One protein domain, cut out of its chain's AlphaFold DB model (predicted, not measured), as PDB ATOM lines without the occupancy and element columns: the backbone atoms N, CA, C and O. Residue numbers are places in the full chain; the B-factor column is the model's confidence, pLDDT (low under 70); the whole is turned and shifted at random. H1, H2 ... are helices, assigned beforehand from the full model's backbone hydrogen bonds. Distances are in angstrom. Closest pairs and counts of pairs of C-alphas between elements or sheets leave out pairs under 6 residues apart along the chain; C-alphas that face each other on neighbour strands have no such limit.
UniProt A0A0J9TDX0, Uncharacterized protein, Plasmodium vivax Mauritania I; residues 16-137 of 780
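Overview. This is residues 16 to 137 of the 780 residues of an uncharacterized protein of Plasmodium vivax Mauritania I (UniProt A0A0J9TDX0). Three helices, H2, H4 and H6, make a rough layer with H4 in the middle, and the long helix H7 crosses one face of it, packing on H2 and H4 and passing near H6. H1 sits beside this body near H4, H5 and H6, while the last stretch, residues 119 to 137, has no named element and folds back from the end of H7 on H7's side of the layer. The printed part has 122 residues with seven named helices, H1 to H7 in order, and no named strand; its class is all helix. It is compact, with a radius of gyration of the C-alphas of 13.7 A, and rounded, spanning 37 by 34 by 24 A.

Along the chain. H1, residues 16 to 25, begins with C-alpha 16 at (23.826, 27.717, 1.338) and is 14.6 A long. H2, residues 32 to 46, is 20.5 A long. H3, residues 51 to 54, is 5.3 A long, and H4, residues 56 to 66, is 15.1 A long. H5, residues 69 to 72, is 5.1 A long. H6, residues 77 to 94, is 25.5 A long. H7, residues 101 to 118, is 25.6 A long and ends with C-alpha 118 at (21.210, 55.629, -6.783).

Arrangement. H1 touches no helix; it is close to but not clearly touching H4, the closest C-alphas being those of Phe 25 and His 65 at 6.3 A. H2 and H4 touch, closest at the C-alphas of Phe 38 and Ser 63, 6.6 A apart, and run opposite ways at a shallow tilt of 34.6 degrees, only just short of steep. H2 touches H3 with residues 42 to 46 alone, closest at the C-alphas of Arg 46 and Ser 53, 5.1 A. H4 and H6 touch, closest at the C-alphas of His 65 and Ile 84, 6.6 A, opposite ways at a shallow tilt of 21 degrees. H4 and H7 touch, closest at the C-alphas of Leu 66 and Ala 111, 7.2 A, the same way at a steep tilt of 49 degrees. H2 and H7 touch, closest at the C-alphas of Leu 37 and Tyr 114, 7.0 A, opposite ways at a tilt of 36 degrees, only just steep. The helix packing is part aligned, part crossed. H5 is close to but not clearly touching H6, and is apart from H7. Every O i to N i+4 pair is within hydrogen-bond range in H1, H4 and H6, against 9 of 11 in H2 and 12 of 14 in H7; H3 and H5 are too short for such a pair.

Size, cuts and confidence. The two C-alphas farthest apart, those of Asp 16 and Lys 47, are 42.5 A apart. The printed part has no cut, and no link between named helices is long. The mean pLDDT of the printed part is 87.3; residue 124 and residues 135 to 137 are under 70.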
ATOM      1  N   ASP A  16      24.310  27.456   2.703       91.81
ATOM      2  CA  ASP A  16      23.826  27.717   1.338       91.81
ATOM      3  C   ASP A  16      23.550  29.219   1.140       91.81
ATOM      4  O   ASP A  16      23.988  29.808   0.144       91.81
ATOM      5  N   CYS A  17      22.898  29.875   2.109       92.31
ATOM      6  CA  CYS A  17      22.624  31.306   2.026       92.31
ATOM      7  C   CYS A  17      23.891  32.174   2.163       92.31
ATOM      8  O   CYS A  17      24.100  33.091   1.364       92.31
ATOM      9  N   TYR A  18      24.779  31.869   3.117       93.62
ATOM     10  CA  TYR A  18      26.048  32.587   3.277       93.62
ATOM     11  C   TYR A  18      26.941  32.455   2.031       93.62
ATOM     12  O   TYR A  18      27.466  33.452   1.536       93.62
ATOM     13  N   SER A  19      27.075  31.242   1.485       91.94
ATOM     14  CA  SER A  19      27.864  30.969   0.276       91.94
ATOM     15  C   SER A  19      27.285  31.693  -0.949       91.94
ATOM     16  O   SER A  19      28.039  32.293  -1.720       91.94
ATOM     17  N   ARG A  20      25.945  31.750  -1.087       89.75
ATOM     18  CA  ARG A  20      25.254  32.553  -2.119       89.75
ATOM     19  C   ARG A  20      25.608  34.039  -2.019       89.75
ATOM     20  O   ARG A  20      25.956  34.629  -3.040       89.75
ATOM     21  N   PHE A  21      25.553  34.634  -0.824       91.06
ATOM     22  CA  PHE A  21      25.926  36.041  -0.627       91.06
ATOM     23  C   PHE A  21      27.405  36.300  -0.914       91.06
ATOM     24  O   PHE A  21      27.729  37.217  -1.669       91.06
ATOM     25  N   ARG A  22      28.299  35.470  -0.363       88.38
ATOM     26  CA  ARG A  22      29.744  35.606  -0.558       88.38
ATOM     27  C   ARG A  22      30.111  35.580  -2.040       88.38
ATOM     28  O   ARG A  22      30.700  36.533  -2.536       88.38
ATOM     29  N   LYS A  23      29.694  34.531  -2.755       87.50
ATOM     30  CA  LYS A  23      29.980  34.356  -4.184       87.50
ATOM     31  C   LYS A  23      29.404  35.485  -5.045       87.50
ATOM     32  O   LYS A  23      29.985  35.823  -6.071       87.50
ATOM     33  N   TYR A  24      28.267  36.061  -4.651       87.06
ATOM     34  CA  TYR A  24      27.672  37.186  -5.371       87.06
ATOM     35  C   TYR A  24      28.524  38.464  -5.255       87.06
ATOM     36  O   TYR A  24      28.723  39.147  -6.255       87.06
ATOM     37  N   PHE A  25      29.073  38.754  -4.069       85.00
ATOM     38  CA  PHE A  25      29.879  39.959  -3.814       85.00
ATOM     39  C   PHE A  25      31.401  39.784  -4.008       85.00
ATOM     40  O   PHE A  25      32.154  40.746  -3.852       85.00
ATOM     41  N   GLU A  26      31.876  38.588  -4.376       79.31
ATOM     42  CA  GLU A  26      33.262  38.357  -4.829       79.31
ATOM     43  C   GLU A  26      33.572  39.079  -6.158       79.31
ATOM     44  O   GLU A  26      34.720  39.454  -6.407       79.31
ATOM     45  N   VAL A  27      32.553  39.332  -6.989       80.50
ATOM     46  CA  VAL A  27      32.633  40.171  -8.196       80.50
ATOM     47  C   VAL A  27      32.096  41.568  -7.867       80.50
ATOM     48  O   VAL A  27      31.118  41.693  -7.139       80.50
ATOM     49  N   ASP A  28      32.710  42.628  -8.402       82.81
ATOM     50  CA  ASP A  28      32.187  43.997  -8.273       82.81
ATOM     51  C   ASP A  28      30.925  44.168  -9.149       82.81
ATOM     52  O   ASP A  28      31.054  44.139 -10.376       82.81
ATOM     53  N   PRO A  29      29.719  44.348  -8.572       81.25
ATOM     54  CA  PRO A  29      28.481  44.443  -9.342       81.25
ATOM     55  C   PRO A  29      28.216  45.865  -9.862       81.25
ATOM     56  O   PRO A  29      27.220  46.088 -10.547       81.25
ATOM     57  N   ARG A  30      29.076  46.847  -9.542       86.38
ATOM     58  CA  ARG A  30      28.854  48.253  -9.893       86.38
ATOM     59  C   ARG A  30      28.939  48.488 -11.402       86.38
ATOM     60  O   ARG A  30      30.010  48.390 -12.015       86.38
ATOM     61  N   ASP A  31      27.821  48.930 -11.971       85.94
ATOM     62  CA  ASP A  31      27.784  49.655 -13.241       85.94
ATOM     63  C   ASP A  31      28.556  50.999 -13.157       85.94
ATOM     64  O   ASP A  31      29.157  51.346 -12.133       85.94
ATOM     65  N   GLN A  32      28.580  51.771 -14.247       89.19
ATOM     66  CA  GLN A  32      29.292  53.053 -14.261       89.19
ATOM     67  C   GLN A  32      28.620  54.127 -13.385       89.19
ATOM     68  O   GLN A  32      29.315  54.951 -12.800       89.19
ATOM     69  N   VAL A  33      27.293  54.106 -13.227       88.19
ATOM     70  CA  VAL A  33      26.563  55.047 -12.359       88.19
ATOM     71  C   VAL A  33      26.928  54.788 -10.895       88.19
ATOM     72  O   VAL A  33      27.284  55.705 -10.159       88.19
ATOM     73  N   ALA A  34      26.934  53.520 -10.494       88.62
ATOM     74  CA  ALA A  34      27.314  53.032  -9.176       88.62
ATOM     75  C   ALA A  34      28.776  53.362  -8.803       88.62
ATOM     76  O   ALA A  34      29.073  53.566  -7.620       88.62
ATOM     77  N   LYS A  35      29.678  53.446  -9.792       92.25
ATOM     78  CA  LYS A  35      31.067  53.923  -9.629       92.25
ATOM     79  C   LYS A  35      31.131  55.443  -9.493       92.25
ATOM     80  O   LYS A  35      31.625  55.925  -8.477       92.25
ATOM     81  N   ASN A  36      30.532  56.182 -10.428       92.56
ATOM     82  CA  ASN A  36      30.510  57.649 -10.413       92.56
ATOM     83  C   ASN A  36      29.910  58.209  -9.102       92.56
ATOM     84  O   ASN A  36      30.417  59.187  -8.551       92.56
ATOM     85  N   LEU A  37      28.852  57.581  -8.567       91.88
ATOM     86  CA  LEU A  37      28.242  57.952  -7.282       91.88
ATOM     87  C   LEU A  37      29.203  57.769  -6.097       91.88
ATOM     88  O   LEU A  37      29.283  58.633  -5.223       91.88
ATOM     89  N   PHE A  38      29.956  56.666  -6.077       94.12
ATOM     90  CA  PHE A  38      30.984  56.430  -5.064       94.12
ATOM     91  C   PHE A  38      32.113  57.467  -5.169       94.12
ATOM     92  O   PHE A  38      32.466  58.090  -4.170       94.12
ATOM     93  N   GLU A  39      32.629  57.715  -6.373       93.62
ATOM     94  CA  GLU A  39      33.694  58.695  -6.626       93.62
ATOM     95  C   GLU A  39      33.278  60.116  -6.204       93.62
ATOM     96  O   GLU A  39      34.020  60.791  -5.487       93.62
ATOM     97  N   THR A  40      32.051  60.535  -6.533       92.81
ATOM     98  CA  THR A  40      31.479  61.841  -6.144       92.81
ATOM     99  C   THR A  40      31.396  62.011  -4.618       92.81
ATOM    100  O   THR A  40      31.724  63.074  -4.074       92.81
ATOM    101  N   TYR A  41      31.001  60.955  -3.898       91.12
ATOM    102  CA  TYR A  41      31.007  60.950  -2.435       91.12
ATOM    103  C   TYR A  41      32.439  61.046  -1.885       91.12
ATOM    104  O   TYR A  41      32.729  61.877  -1.017       91.12
ATOM    105  N   MET A  42      33.363  60.246  -2.427       91.75
ATOM    106  CA  MET A  42      34.750  60.200  -1.965       91.75
ATOM    107  C   MET A  42      35.537  61.478  -2.256       91.75
ATOM    108  O   MET A  42      36.379  61.848  -1.439       91.75
ATOM    109  N   GLU A  43      35.249  62.209  -3.335       90.12
ATOM    110  CA  GLU A  43      35.798  63.555  -3.539       90.12
ATOM    111  C   GLU A  43      35.430  64.498  -2.388       90.12
ATOM    112  O   GLU A  43      36.278  65.245  -1.891       90.12
ATOM    113  N   THR A  44      34.172  64.457  -1.946       84.50
ATOM    114  CA  THR A  44      33.662  65.315  -0.868       84.50
ATOM    115  C   THR A  44      34.303  64.962   0.477       84.50
ATOM    116  O   THR A  44      34.640  65.860   1.251       84.50
ATOM    117  N   ALA A  45      34.543  63.673   0.736       83.50
ATOM    118  CA  ALA A  45      35.321  63.203   1.884       83.50
ATOM    119  C   ALA A  45      36.800  63.634   1.807       83.50
ATOM    120  O   ALA A  45      37.361  64.158   2.772       83.50
ATOM    121  N   ARG A  46      37.434  63.472   0.637       84.25
ATOM    122  CA  ARG A  46      38.850  63.798   0.393       84.25
ATOM    123  C   ARG A  46      39.141  65.285   0.576       84.25
ATOM    124  O   ARG A  46      40.105  65.632   1.247       84.25
ATOM    125  N   LYS A  47      38.261  66.159   0.070       80.44
ATOM    126  CA  LYS A  47      38.320  67.624   0.255       80.44
ATOM    127  C   LYS A  47      38.200  68.060   1.728       80.44
ATOM    128  O   LYS A  47      38.482  69.211   2.037       80.44
ATOM    129  N   ARG A  48      37.791  67.157   2.631       77.38
ATOM    130  CA  ARG A  48      37.639  67.386   4.080       77.38
ATOM    131  C   ARG A  48      38.659  66.631   4.944       77.38
ATOM    132  O   ARG A  48      38.613  66.777   6.160       77.38
ATOM    133  N   GLY A  49      39.538  65.810   4.355       74.31
ATOM    134  CA  GLY A  49      40.503  64.981   5.096       74.31
ATOM    135  C   GLY A  49      39.858  64.001   6.086       74.31
ATOM    136  O   GLY A  49      40.414  63.746   7.151       74.31
ATOM    137  N   SER A  50      38.649  63.514   5.791       84.50
ATOM    138  CA  SER A  50      37.787  62.852   6.776       84.50
ATOM    139  C   SER A  50      38.090  61.357   6.994       84.50
ATOM    140  O   SER A  50      38.868  60.746   6.252       84.50
ATOM    141  N   PHE A  51      37.446  60.746   7.998       88.69
ATOM    142  CA  PHE A  51      37.532  59.307   8.308       88.69
ATOM    143  C   PHE A  51      37.246  58.421   7.085       88.69
ATOM    144  O   PHE A  51      37.921  57.422   6.853       88.69
ATOM    145  N   GLU A  52      36.280  58.817   6.262       91.50
ATOM    146  CA  GLU A  52      35.917  58.123   5.032       91.50
ATOM    147  C   GLU A  52      37.089  58.117   4.035       91.50
ATOM    148  O   GLU A  52      37.384  57.090   3.426       91.50
ATOM    149  N   SER A  53      37.817  59.235   3.918       87.25
ATOM    150  CA  SER A  53      38.962  59.362   3.004       87.25
ATOM    151  C   SER A  53      40.183  58.536   3.428       87.25
ATOM    152  O   SER A  53      40.901  58.030   2.567       87.25
ATOM    153  N   THR A  54      40.390  58.339   4.735       88.50
ATOM    154  CA  THR A  54      41.465  57.484   5.273       88.50
ATOM    155  C   THR A  54      41.131  55.991   5.194       88.50
ATOM    156  O   THR A  54      42.041  55.172   5.097       88.50
ATOM    157  N   HIS A  55      39.845  55.634   5.127       90.44
ATOM    158  CA  HIS A  55      39.358  54.250   5.021       90.44
ATOM    159  C   HIS A  55      38.709  53.948   3.659       90.44
ATOM    160  O   HIS A  55      37.800  53.119   3.561       90.44
ATOM    161  N   HIS A  56      39.193  54.610   2.601       91.88
ATOM    162  CA  HIS A  56      38.643  54.555   1.242       91.88
ATOM    163  C   HIS A  56      38.366  53.128   0.744       91.88
ATOM    164  O   HIS A  56      37.339  52.905   0.112       91.88
ATOM    165  N   ASP A  57      39.228  52.143   1.029       91.12
ATOM    166  CA  ASP A  57      39.033  50.766   0.543       91.12
ATOM    167  C   ASP A  57      37.829  50.052   1.187       91.12
ATOM    168  O   ASP A  57      37.205  49.207   0.545       91.12
ATOM    169  N   ILE A  58      37.462  50.402   2.426       93.44
ATOM    170  CA  ILE A  58      36.245  49.881   3.062       93.44
ATOM    171  C   ILE A  58      35.016  50.549   2.456       93.44
ATOM    172  O   ILE A  58      34.077  49.842   2.097       93.44
ATOM    173  N   PHE A  59      35.020  51.876   2.291       94.56
ATOM    174  CA  PHE A  59      33.910  52.586   1.642       94.56
ATOM    175  C   PHE A  59      33.722  52.132   0.188       94.56
ATOM    176  O   PHE A  59      32.590  51.933  -0.250       94.56
ATOM    177  N   GLU A  60      34.812  51.861  -0.537       93.56
ATOM    178  CA  GLU A  60      34.746  51.310  -1.887       93.56
ATOM    179  C   GLU A  60      34.087  49.930  -1.884       93.56
ATOM    180  O   GLU A  60      33.077  49.735  -2.561       93.56
ATOM    181  N   LYS A  61      34.594  48.977  -1.092       93.12
ATOM    182  CA  LYS A  61      33.998  47.636  -1.004       93.12
ATOM    183  C   LYS A  61      32.556  47.672  -0.482       93.12
ATOM    184  O   LYS A  61      31.741  46.875  -0.940       93.12
ATOM    185  N   LEU A  62      32.216  48.594   0.420       95.19
ATOM    186  CA  LEU A  62      30.847  48.800   0.899       95.19
ATOM    187  C   LEU A  62      29.941  49.285  -0.241       95.19
ATOM    188  O   LEU A  62      28.835  48.774  -0.378       95.19
ATOM    189  N   SER A  63      30.420  50.174  -1.121       93.75
ATOM    190  CA  SER A  63      29.678  50.564  -2.331       93.75
ATOM    191  C   SER A  63      29.414  49.374  -3.266       93.75
ATOM    192  O   SER A  63      28.305  49.244  -3.780       93.75
ATOM    193  N   ARG A  64      30.372  48.440  -3.408       91.94
ATOM    194  CA  ARG A  64      30.178  47.179  -4.159       91.94
ATOM    195  C   ARG A  64      29.054  46.334  -3.555       91.94
ATOM    196  O   ARG A  64      28.219  45.814  -4.281       91.94
ATOM    197  N   HIS A  65      29.003  46.239  -2.227       92.50
ATOM    198  CA  HIS A  65      27.970  45.484  -1.516       92.50
ATOM    199  C   HIS A  65      26.584  46.150  -1.579       92.50
ATOM    200  O   HIS A  65      25.569  45.465  -1.689       92.50
ATOM    201  N   LEU A  66      26.521  47.484  -1.543       92.44
ATOM    202  CA  LEU A  66      25.269  48.236  -1.682       92.44
ATOM    203  C   LEU A  66      24.708  48.192  -3.116       92.44
ATOM    204  O   LEU A  66      23.491  48.208  -3.280       92.44
ATOM    205  N   ALA A  67      25.570  48.078  -4.133       89.06
ATOM    206  CA  ALA A  67      25.210  48.015  -5.555       89.06
ATOM    207  C   ALA A  67      24.781  46.616  -6.058       89.06
ATOM    208  O   ALA A  67      24.919  46.297  -7.236       89.06
ATOM    209  N   GLY A  68      24.309  45.744  -5.164       83.81
ATOM    210  CA  GLY A  68      23.951  44.358  -5.479       83.81
ATOM    211  C   GLY A  68      22.570  44.177  -6.118       83.81
ATOM    212  O   GLY A  68      21.759  43.424  -5.588       83.81
ATOM    213  N   ASP A  69      22.269  44.858  -7.220       78.75
ATOM    214  CA  ASP A  69      20.923  44.954  -7.821       78.75
ATOM    215  C   ASP A  69      20.248  43.592  -7.995       78.75
ATOM    216  O   ASP A  69      19.121  43.370  -7.558       78.75
ATOM    217  N   GLY A  70      20.981  42.639  -8.574       83.38
ATOM    218  CA  GLY A  70      20.492  41.287  -8.828       83.38
ATOM    219  C   GLY A  70      20.224  40.465  -7.563       83.38
ATOM    220  O   GLY A  70      19.455  39.508  -7.636       83.38
ATOM    221  N   ILE A  71      20.809  40.813  -6.409       86.81
ATOM    222  CA  ILE A  71      20.492  40.156  -5.133       86.81
ATOM    223  C   ILE A  71      19.415  40.916  -4.347       86.81
ATOM    224  O   ILE A  71      18.523  40.270  -3.808       86.81
ATOM    225  N   PHE A  72      19.400  42.255  -4.382       87.06
ATOM    226  CA  PHE A  72      18.337  43.082  -3.786       87.06
ATOM    227  C   PHE A  72      16.984  42.971  -4.514       87.06
ATOM    228  O   PHE A  72      15.950  43.107  -3.874       87.06
ATOM    229  N   PHE A  73      16.963  42.678  -5.818       84.31
ATOM    230  CA  PHE A  73      15.723  42.386  -6.550       84.31
ATOM    231  C   PHE A  73      15.099  41.038  -6.144       84.31
ATOM    232  O   PHE A  73      13.885  40.866  -6.203       84.31
ATOM    233  N   ASN A  74      15.928  40.066  -5.744       84.12
ATOM    234  CA  ASN A  74      15.502  38.691  -5.467       84.12
ATOM    235  C   ASN A  74      15.356  38.362  -3.972       84.12
ATOM    236  O   ASN A  74      14.812  37.308  -3.652       84.12
ATOM    237  N   LEU A  75      15.868  39.200  -3.062       87.62
ATOM    238  CA  LEU A  75      15.868  38.951  -1.618       87.62
ATOM    239  C   LEU A  75      15.475  40.209  -0.821       87.62
ATOM    240  O   LEU A  75      15.961  41.297  -1.133       87.62
ATOM    241  N   PRO A  76      14.673  40.066   0.255       88.19
ATOM    242  CA  PRO A  76      14.319  41.159   1.159       88.19
ATOM    243  C   PRO A  76      15.512  41.993   1.658       88.19
ATOM    244  O   PRO A  76      16.539  41.458   2.088       88.19
ATOM    245  N   THR A  77      15.332  43.318   1.668       88.25
ATOM    246  CA  THR A  77      16.349  44.317   2.041       88.25
ATOM    247  C   THR A  77      17.024  44.014   3.380       88.25
ATOM    248  O   THR A  77      18.247  44.096   3.484       88.25
ATOM    249  N   ASN A  78      16.255  43.596   4.391       88.75
ATOM    250  CA  ASN A  78      16.757  43.257   5.723       88.75
ATOM    251  C   ASN A  78      17.745  42.079   5.719       88.75
ATOM    252  O   ASN A  78      18.719  42.106   6.471       88.75
ATOM    253  N   ILE A  79      17.529  41.064   4.875       90.81
ATOM    254  CA  ILE A  79      18.396  39.881   4.767       90.81
ATOM    255  C   ILE A  79      19.728  40.295   4.127       90.81
ATOM    256  O   ILE A  79      20.794  40.071   4.704       90.81
ATOM    257  N   CYS A  80      19.665  40.996   2.991       90.69
ATOM    258  CA  CYS A  80      20.838  41.528   2.298       90.69
ATOM    259  C   CYS A  80      21.650  42.479   3.192       90.69
ATOM    260  O   CYS A  80      22.843  42.267   3.403       90.69
ATOM    261  N   CYS A  81      21.015  43.490   3.791       92.12
ATOM    262  CA  CYS A  81      21.706  44.443   4.660       92.12
ATOM    263  C   CYS A  81      22.245  43.800   5.957       92.12
ATOM    264  O   CYS A  81      23.234  44.290   6.499       92.12
ATOM    265  N   SER A  82      21.676  42.682   6.433       91.25
ATOM    266  CA  SER A  82      22.235  41.920   7.564       91.25
ATOM    267  C   SER A  82      23.542  41.205   7.202       91.25
ATOM    268  O   SER A  82      24.471  41.194   8.014       91.25
ATOM    269  N   TYR A  83      23.665  40.678   5.975       92.69
ATOM    270  CA  TYR A  83      24.945  40.173   5.461       92.69
ATOM    271  C   TYR A  83      25.971  41.306   5.335       92.69
ATOM    272  O   TYR A  83      27.093  41.176   5.824       92.69
ATOM    273  N   ILE A  84      25.573  42.447   4.760       94.19
ATOM    274  CA  ILE A  84      26.453  43.618   4.604       94.19
ATOM    275  C   ILE A  84      26.922  44.142   5.970       94.19
ATOM    276  O   ILE A  84      28.091  44.493   6.112       94.19
ATOM    277  N   ASN A  85      26.064  44.138   6.998       93.56
ATOM    278  CA  ASN A  85      26.466  44.544   8.345       93.56
ATOM    279  C   ASN A  85      27.486  43.582   8.978       93.56
ATOM    280  O   ASN A  85      28.463  44.043   9.570       93.56
ATOM    281  N   TYR A  86      27.298  42.261   8.836       92.56
ATOM    282  CA  TYR A  86      28.319  41.291   9.253       92.56
ATOM    283  C   TYR A  86      29.644  41.559   8.526       92.56
ATOM    284  O   TYR A  86      30.677  41.728   9.172       92.56
ATOM    285  N   TRP A  87      29.600  41.653   7.194       93.81
ATOM    286  CA  TRP A  87      30.777  41.836   6.347       93.81
ATOM    287  C   TRP A  87      31.551  43.121   6.688       93.81
ATOM    288  O   TRP A  87      32.778  43.095   6.777       93.81
ATOM    289  N   LEU A  88      30.852  44.233   6.942       94.38
ATOM    290  CA  LEU A  88      31.473  45.512   7.293       94.38
ATOM    291  C   LEU A  88      32.245  45.418   8.618       94.38
ATOM    292  O   LEU A  88      33.403  45.829   8.692       94.38
ATOM    293  N   ASN A  89      31.628  44.838   9.651       90.88
ATOM    294  CA  ASN A  89      32.278  44.638  10.947       90.88
ATOM    295  C   ASN A  89      33.420  43.603  10.861       90.88
ATOM    296  O   ASN A  89      34.433  43.740  11.546       90.88
ATOM    297  N   ASP A  90      33.321  42.603   9.986       88.88
ATOM    298  CA  ASP A  90      34.408  41.654   9.736       88.88
ATOM    299  C   ASP A  90      35.609  42.313   9.027       88.88
ATOM    300  O   ASP A  90      36.747  42.132   9.452       88.88
ATOM    301  N   GLN A  91      35.390  43.183   8.031       88.75
ATOM    302  CA  GLN A  91      36.478  43.973   7.430       88.75
ATOM    303  C   GLN A  91      37.151  44.920   8.432       88.75
ATOM    304  O   GLN A  91      38.380  45.026   8.439       88.75
ATOM    305  N   ILE A  92      36.371  45.599   9.276       88.00
ATOM    306  CA  ILE A  92      36.898  46.503  10.308       88.00
ATOM    307  C   ILE A  92      37.668  45.704  11.386       88.00
ATOM    308  O   ILE A  92      38.737  46.153  11.805       88.00
ATOM    309  N   ASP A  93      37.230  44.484  11.752       82.62
ATOM    310  CA  ASP A  93      38.006  43.598  12.640       82.62
ATOM    311  C   ASP A  93      39.325  43.180  11.993       82.62
ATOM    312  O   ASP A  93      40.390  43.333  12.591       82.62
ATOM    313  N   GLN A  94      39.277  42.639  10.775       76.69
ATOM    314  CA  GLN A  94      40.453  42.115  10.073       76.69
ATOM    315  C   GLN A  94      41.532  43.189   9.894       76.69
ATOM    316  O   GLN A  94      42.716  42.901  10.049       76.69
ATOM    317  N   LYS A  95      41.121  44.437   9.639       80.81
ATOM    318  CA  LYS A  95      42.008  45.603   9.514       80.81
ATOM    319  C   LYS A  95      42.402  46.249  10.846       80.81
ATOM    320  O   LYS A  95      43.250  47.135  10.837       80.81
ATOM    321  N   LYS A  96      41.812  45.817  11.968       78.25
ATOM    322  CA  LYS A  96      42.070  46.322  13.331       78.25
ATOM    323  C   LYS A  96      41.936  47.848  13.450       78.25
ATOM    324  O   LYS A  96      42.686  48.488  14.183       78.25
ATOM    325  N   ILE A  97      40.963  48.415  12.739       81.56
ATOM    326  CA  ILE A  97      40.643  49.844  12.808       81.56
ATOM    327  C   ILE A  97      39.814  50.078  14.070       81.56
ATOM    328  O   ILE A  97      38.786  49.423  14.259       81.56
ATOM    329  N   ASP A  98      40.232  51.016  14.919       80.94
ATOM    330  CA  ASP A  98      39.351  51.510  15.974       80.94
ATOM    331  C   ASP A  98      38.340  52.491  15.373       80.94
ATOM    332  O   ASP A  98      38.699  53.429  14.661       80.94
ATOM    333  N   VAL A  99      37.059  52.229  15.618       83.94
ATOM    334  CA  VAL A  99      35.933  52.951  15.022       83.94
ATOM    335  C   VAL A  99      35.014  53.373  16.156       83.94
ATOM    336  O   VAL A  99      34.344  52.531  16.760       83.94
ATOM    337  N   SER A 100      34.974  54.673  16.449       86.56
ATOM    338  CA  SER A 100      34.015  55.226  17.407       86.56
ATOM    339  C   SER A 100      32.587  55.161  16.846       86.56
ATOM    340  O   SER A 100      32.390  54.994  15.643       86.56
ATOM    341  N   GLU A 101      31.561  55.347  17.678       85.81
ATOM    342  CA  GLU A 101      30.168  55.358  17.190       85.81
ATOM    343  C   GLU A 101      29.895  56.522  16.209       85.81
ATOM    344  O   GLU A 101      29.116  56.389  15.263       85.81
ATOM    345  N   HIS A 102      30.602  57.647  16.367       87.94
ATOM    346  CA  HIS A 102      30.592  58.762  15.412       87.94
ATOM    347  C   HIS A 102      31.177  58.367  14.044       87.94
ATOM    348  O   HIS A 102      30.672  58.799  13.002       87.94
ATOM    349  N   ASP A 103      32.219  57.538  14.037       91.25
ATOM    350  CA  ASP A 103      32.906  57.117  12.814       91.25
ATOM    351  C   ASP A 103      32.161  55.953  12.146       91.25
ATOM    352  O   ASP A 103      31.985  55.936  10.927       91.25
ATOM    353  N   PHE A 104      31.572  55.055  12.943       91.94
ATOM    354  CA  PHE A 104      30.652  54.032  12.450       91.94
ATOM    355  C   PHE A 104      29.423  54.668  11.776       91.94
ATOM    356  O   PHE A 104      28.969  54.223  10.719       91.94
ATOM    357  N   THR A 105      28.935  55.785  12.326       93.75
ATOM    358  CA  THR A 105      27.847  56.582  11.739       93.75
ATOM    359  C   THR A 105      28.187  57.118  10.336       93.75
ATOM    360  O   THR A 105      27.272  57.348   9.545       93.75
ATOM    361  N   LYS A 106      29.467  57.230   9.939       94.44
ATOM    362  CA  LYS A 106      29.837  57.577   8.551       94.44
ATOM    363  C   LYS A 106      29.454  56.478   7.559       94.44
ATOM    364  O   LYS A 106      28.911  56.797   6.506       94.44
ATOM    365  N   PHE A 107      29.628  55.198   7.905       95.56
ATOM    366  CA  PHE A 107      29.161  54.084   7.064       95.56
ATOM    367  C   PHE A 107      27.632  54.084   6.918       95.56
ATOM    368  O   PHE A 107      27.118  53.846   5.826       95.56
ATOM    369  N   LYS A 108      26.902  54.408   7.997       96.00
ATOM    370  CA  LYS A 108      25.432  54.532   7.987       96.00
ATOM    371  C   LYS A 108      24.974  55.670   7.069       96.00
ATOM    372  O   LYS A 108      24.130  55.456   6.202       96.00
ATOM    373  N   ASN A 109      25.587  56.845   7.212       94.00
ATOM    374  CA  ASN A 109      25.322  58.014   6.373       94.00
ATOM    375  C   ASN A 109      25.658  57.750   4.900       94.00
ATOM    376  O   ASN A 109      24.873  58.123   4.032       94.00
ATOM    377  N   PHE A 110      26.783  57.085   4.619       95.06
ATOM    378  CA  PHE A 110      27.162  56.684   3.264       95.06
ATOM    379  C   PHE A 110      26.138  55.729   2.647       95.06
ATOM    380  O   PHE A 110      25.696  55.975   1.530       95.06
ATOM    381  N   ALA A 111      25.703  54.690   3.370       95.12
ATOM    382  CA  ALA A 111      24.667  53.782   2.882       95.12
ATOM    383  C   ALA A 111      23.352  54.523   2.578       95.12
ATOM    384  O   ALA A 111      22.771  54.326   1.513       95.12
ATOM    385  N   LYS A 112      22.938  55.441   3.464       93.94
ATOM    386  CA  LYS A 112      21.759  56.300   3.272       93.94
ATOM    387  C   LYS A 112      21.855  57.154   2.004       93.94
ATOM    388  O   LYS A 112      20.910  57.176   1.220       93.94
ATOM    389  N   SER A 113      22.969  57.868   1.798       91.62
ATOM    390  CA  SER A 113      23.151  58.713   0.609       91.62
ATOM    391  C   SER A 113      23.295  57.883  -0.660       91.62
ATOM    392  O   SER A 113      22.639  58.179  -1.648       91.62
ATOM    393  N   TYR A 114      24.080  56.805  -0.624       91.19
ATOM    394  CA  TYR A 114      24.322  55.952  -1.785       91.19
ATOM    395  C   TYR A 114      23.031  55.297  -2.291       91.19
ATOM    396  O   TYR A 114      22.745  55.353  -3.481       91.19
ATOM    397  N   ASP A 115      22.207  54.749  -1.391       88.62
ATOM    398  CA  ASP A 115      20.921  54.147  -1.761       88.62
ATOM    399  C   ASP A 115      19.917  55.192  -2.283       88.62
ATOM    400  O   ASP A 115      19.199  54.924  -3.248       88.62
ATOM    401  N   LYS A 116      19.899  56.398  -1.696       88.06
ATOM    402  CA  LYS A 116      19.046  57.515  -2.133       88.06
ATOM    403  C   LYS A 116      19.449  58.034  -3.516       88.06
ATOM    404  O   LYS A 116      18.605  58.138  -4.399       88.06
ATOM    405  N   ASP A 117      20.721  58.372  -3.697       88.94
ATOM    406  CA  ASP A 117      21.222  59.026  -4.907       88.94
ATOM    407  C   ASP A 117      21.311  58.029  -6.086       88.94
ATOM    408  O   ASP A 117      21.253  58.434  -7.246       88.94
ATOM    409  N   ARG A 118      21.356  56.716  -5.797       85.25
ATOM    410  CA  ARG A 118      21.210  55.629  -6.783       85.25
ATOM    411  C   ARG A 118      19.754  55.248  -7.095       85.25
ATOM    412  O   ARG A 118      19.521  54.570  -8.090       85.25
ATOM    413  N   ASN A 119      18.790  55.690  -6.281       83.44
ATOM    414  CA  ASN A 119      17.344  55.623  -6.534       83.44
ATOM    415  C   ASN A 119      16.828  54.240  -7.010       83.44
ATOM    416  O   ASN A 119      16.146  54.134  -8.029       83.44
ATOM    417  N   MET A 120      17.178  53.164  -6.295       76.31
ATOM    418  CA  MET A 120      16.807  51.783  -6.651       76.31
ATOM    419  C   MET A 120      15.315  51.492  -6.364       76.31
ATOM    420  O   MET A 120      14.957  51.326  -5.199       76.31
ATOM    421  N   PRO A 121      14.432  51.347  -7.375       73.19
ATOM    422  CA  PRO A 121      12.977  51.306  -7.157       73.19
ATOM    423  C   PRO A 121      12.464  49.998  -6.532       73.19
ATOM    424  O   PRO A 121      11.345  49.949  -6.031       73.19
ATOM    425  N   TYR A 122      13.265  48.932  -6.568       73.62
ATOM    426  CA  TYR A 122      12.970  47.627  -5.962       73.62
ATOM    427  C   TYR A 122      13.493  47.502  -4.518       73.62
ATOM    428  O   TYR A 122      13.215  46.508  -3.854       73.62
ATOM    429  N   LYS A 123      14.261  48.483  -4.019       77.19
ATOM    430  CA  LYS A 123      14.865  48.448  -2.684       77.19
ATOM    431  C   LYS A 123      13.997  49.246  -1.705       77.19
ATOM    432  O   LYS A 123      13.901  50.462  -1.812       77.19
ATOM    433  N   SER A 124      13.364  48.556  -0.755       69.69
ATOM    434  CA  SER A 124      12.349  49.147   0.140       69.69
ATOM    435  C   SER A 124      12.874  50.253   1.063       69.69
ATOM    436  O   SER A 124      12.117  51.138   1.454       69.69
ATOM    437  N   GLU A 125      14.151  50.189   1.439       85.12
ATOM    438  CA  GLU A 125      14.812  51.111   2.362       85.12
ATOM    439  C   GLU A 125      16.341  51.039   2.206       85.12
ATOM    440  O   GLU A 125      16.876  50.122   1.579       85.12
ATOM    441  N   SER A 126      17.071  51.999   2.779       90.69
ATOM    442  CA  SER A 126      18.541  51.956   2.765       90.69
ATOM    443  C   SER A 126      19.107  51.015   3.833       90.69
ATOM    444  O   SER A 126      18.471  50.769   4.859       90.69
ATOM    445  N   CYS A 127      20.352  50.554   3.671       94.19
ATOM    446  CA  CYS A 127      20.986  49.731   4.714       94.19
ATOM    447  C   CYS A 127      21.311  50.487   6.028       94.19
ATOM    448  O   CYS A 127      21.742  49.856   6.994       94.19
ATOM    449  N   GLU A 128      21.085  51.805   6.113       95.00
ATOM    450  CA  GLU A 128      21.362  52.662   7.282       95.00
ATOM    451  C   GLU A 128      20.834  52.105   8.619       95.00
ATOM    452  O   GLU A 128      21.545  52.150   9.625       95.00
ATOM    453  N   GLY A 129      19.604  51.576   8.643       92.19
ATOM    454  CA  GLY A 129      18.974  51.032   9.857       92.19
ATOM    455  C   GLY A 129      19.546  49.682  10.313       92.19
ATOM    456  O   GLY A 129      19.449  49.326  11.492       92.19
ATOM    457  N   TYR A 130      20.175  48.951   9.390       92.19
ATOM    458  CA  TYR A 130      20.756  47.623   9.610       92.19
ATOM    459  C   TYR A 130      22.245  47.676   9.950       92.19
ATOM    460  O   TYR A 130      22.736  46.798  10.658       92.19
ATOM    461  N   LEU A 131      22.960  48.704   9.478       93.62
ATOM    462  CA  LEU A 131      24.359  48.923   9.828       93.62
ATOM    463  C   LEU A 131      24.483  49.305  11.314       93.62
ATOM    464  O   LEU A 131      24.048  50.378  11.745       93.62
ATOM    465  N   LYS A 132      25.090  48.407  12.097       90.19
ATOM    466  CA  LYS A 132      25.283  48.487  13.553       90.19
ATOM    467  C   LYS A 132      26.627  47.873  13.947       90.19
ATOM    468  O   LYS A 132      27.038  46.864  13.371       90.19
ATOM    469  N   ARG A 133      27.293  48.453  14.946       84.56
ATOM    470  CA  ARG A 133      28.565  47.962  15.492       84.56
ATOM    471  C   ARG A 133      28.327  46.696  16.331       84.56
ATOM    472  O   ARG A 133      27.624  46.776  17.329       84.56
ATOM    473  N   ILE A 134      28.917  45.551  15.960       71.00
ATOM    474  CA  ILE A 134      28.639  44.244  16.616       71.00
ATOM    475  C   ILE A 134      29.782  43.681  17.485       71.00
ATOM    476  O   ILE A 134      29.655  42.584  18.016       71.00
ATOM    477  N   TYR A 135      30.882  44.417  17.699       58.78
ATOM    478  CA  TYR A 135      32.012  43.962  18.543       58.78
ATOM    479  C   TYR A 135      31.649  43.638  19.994       58.78
ATOM    480  O   TYR A 135      32.311  42.817  20.623       58.78
ATOM    481  N   SER A 136      30.629  44.313  20.521       48.97
ATOM    482  CA  SER A 136      30.089  44.133  21.869       48.97
ATOM    483  C   SER A 136      28.954  43.104  21.930       48.97
ATOM    484  O   SER A 136      28.463  42.809  23.016       48.97
ATOM    485  N   GLU A 137      28.518  42.546  20.795       52.59
ATOM    486  CA  GLU A 137      27.478  41.522  20.762       52.59
ATOM    487  C   GLU A 137      28.093  40.119  20.844       52.59
ATOM    488  O   GLU A 137      28.876  39.707  19.985       52.59
TER     489      GLU A 137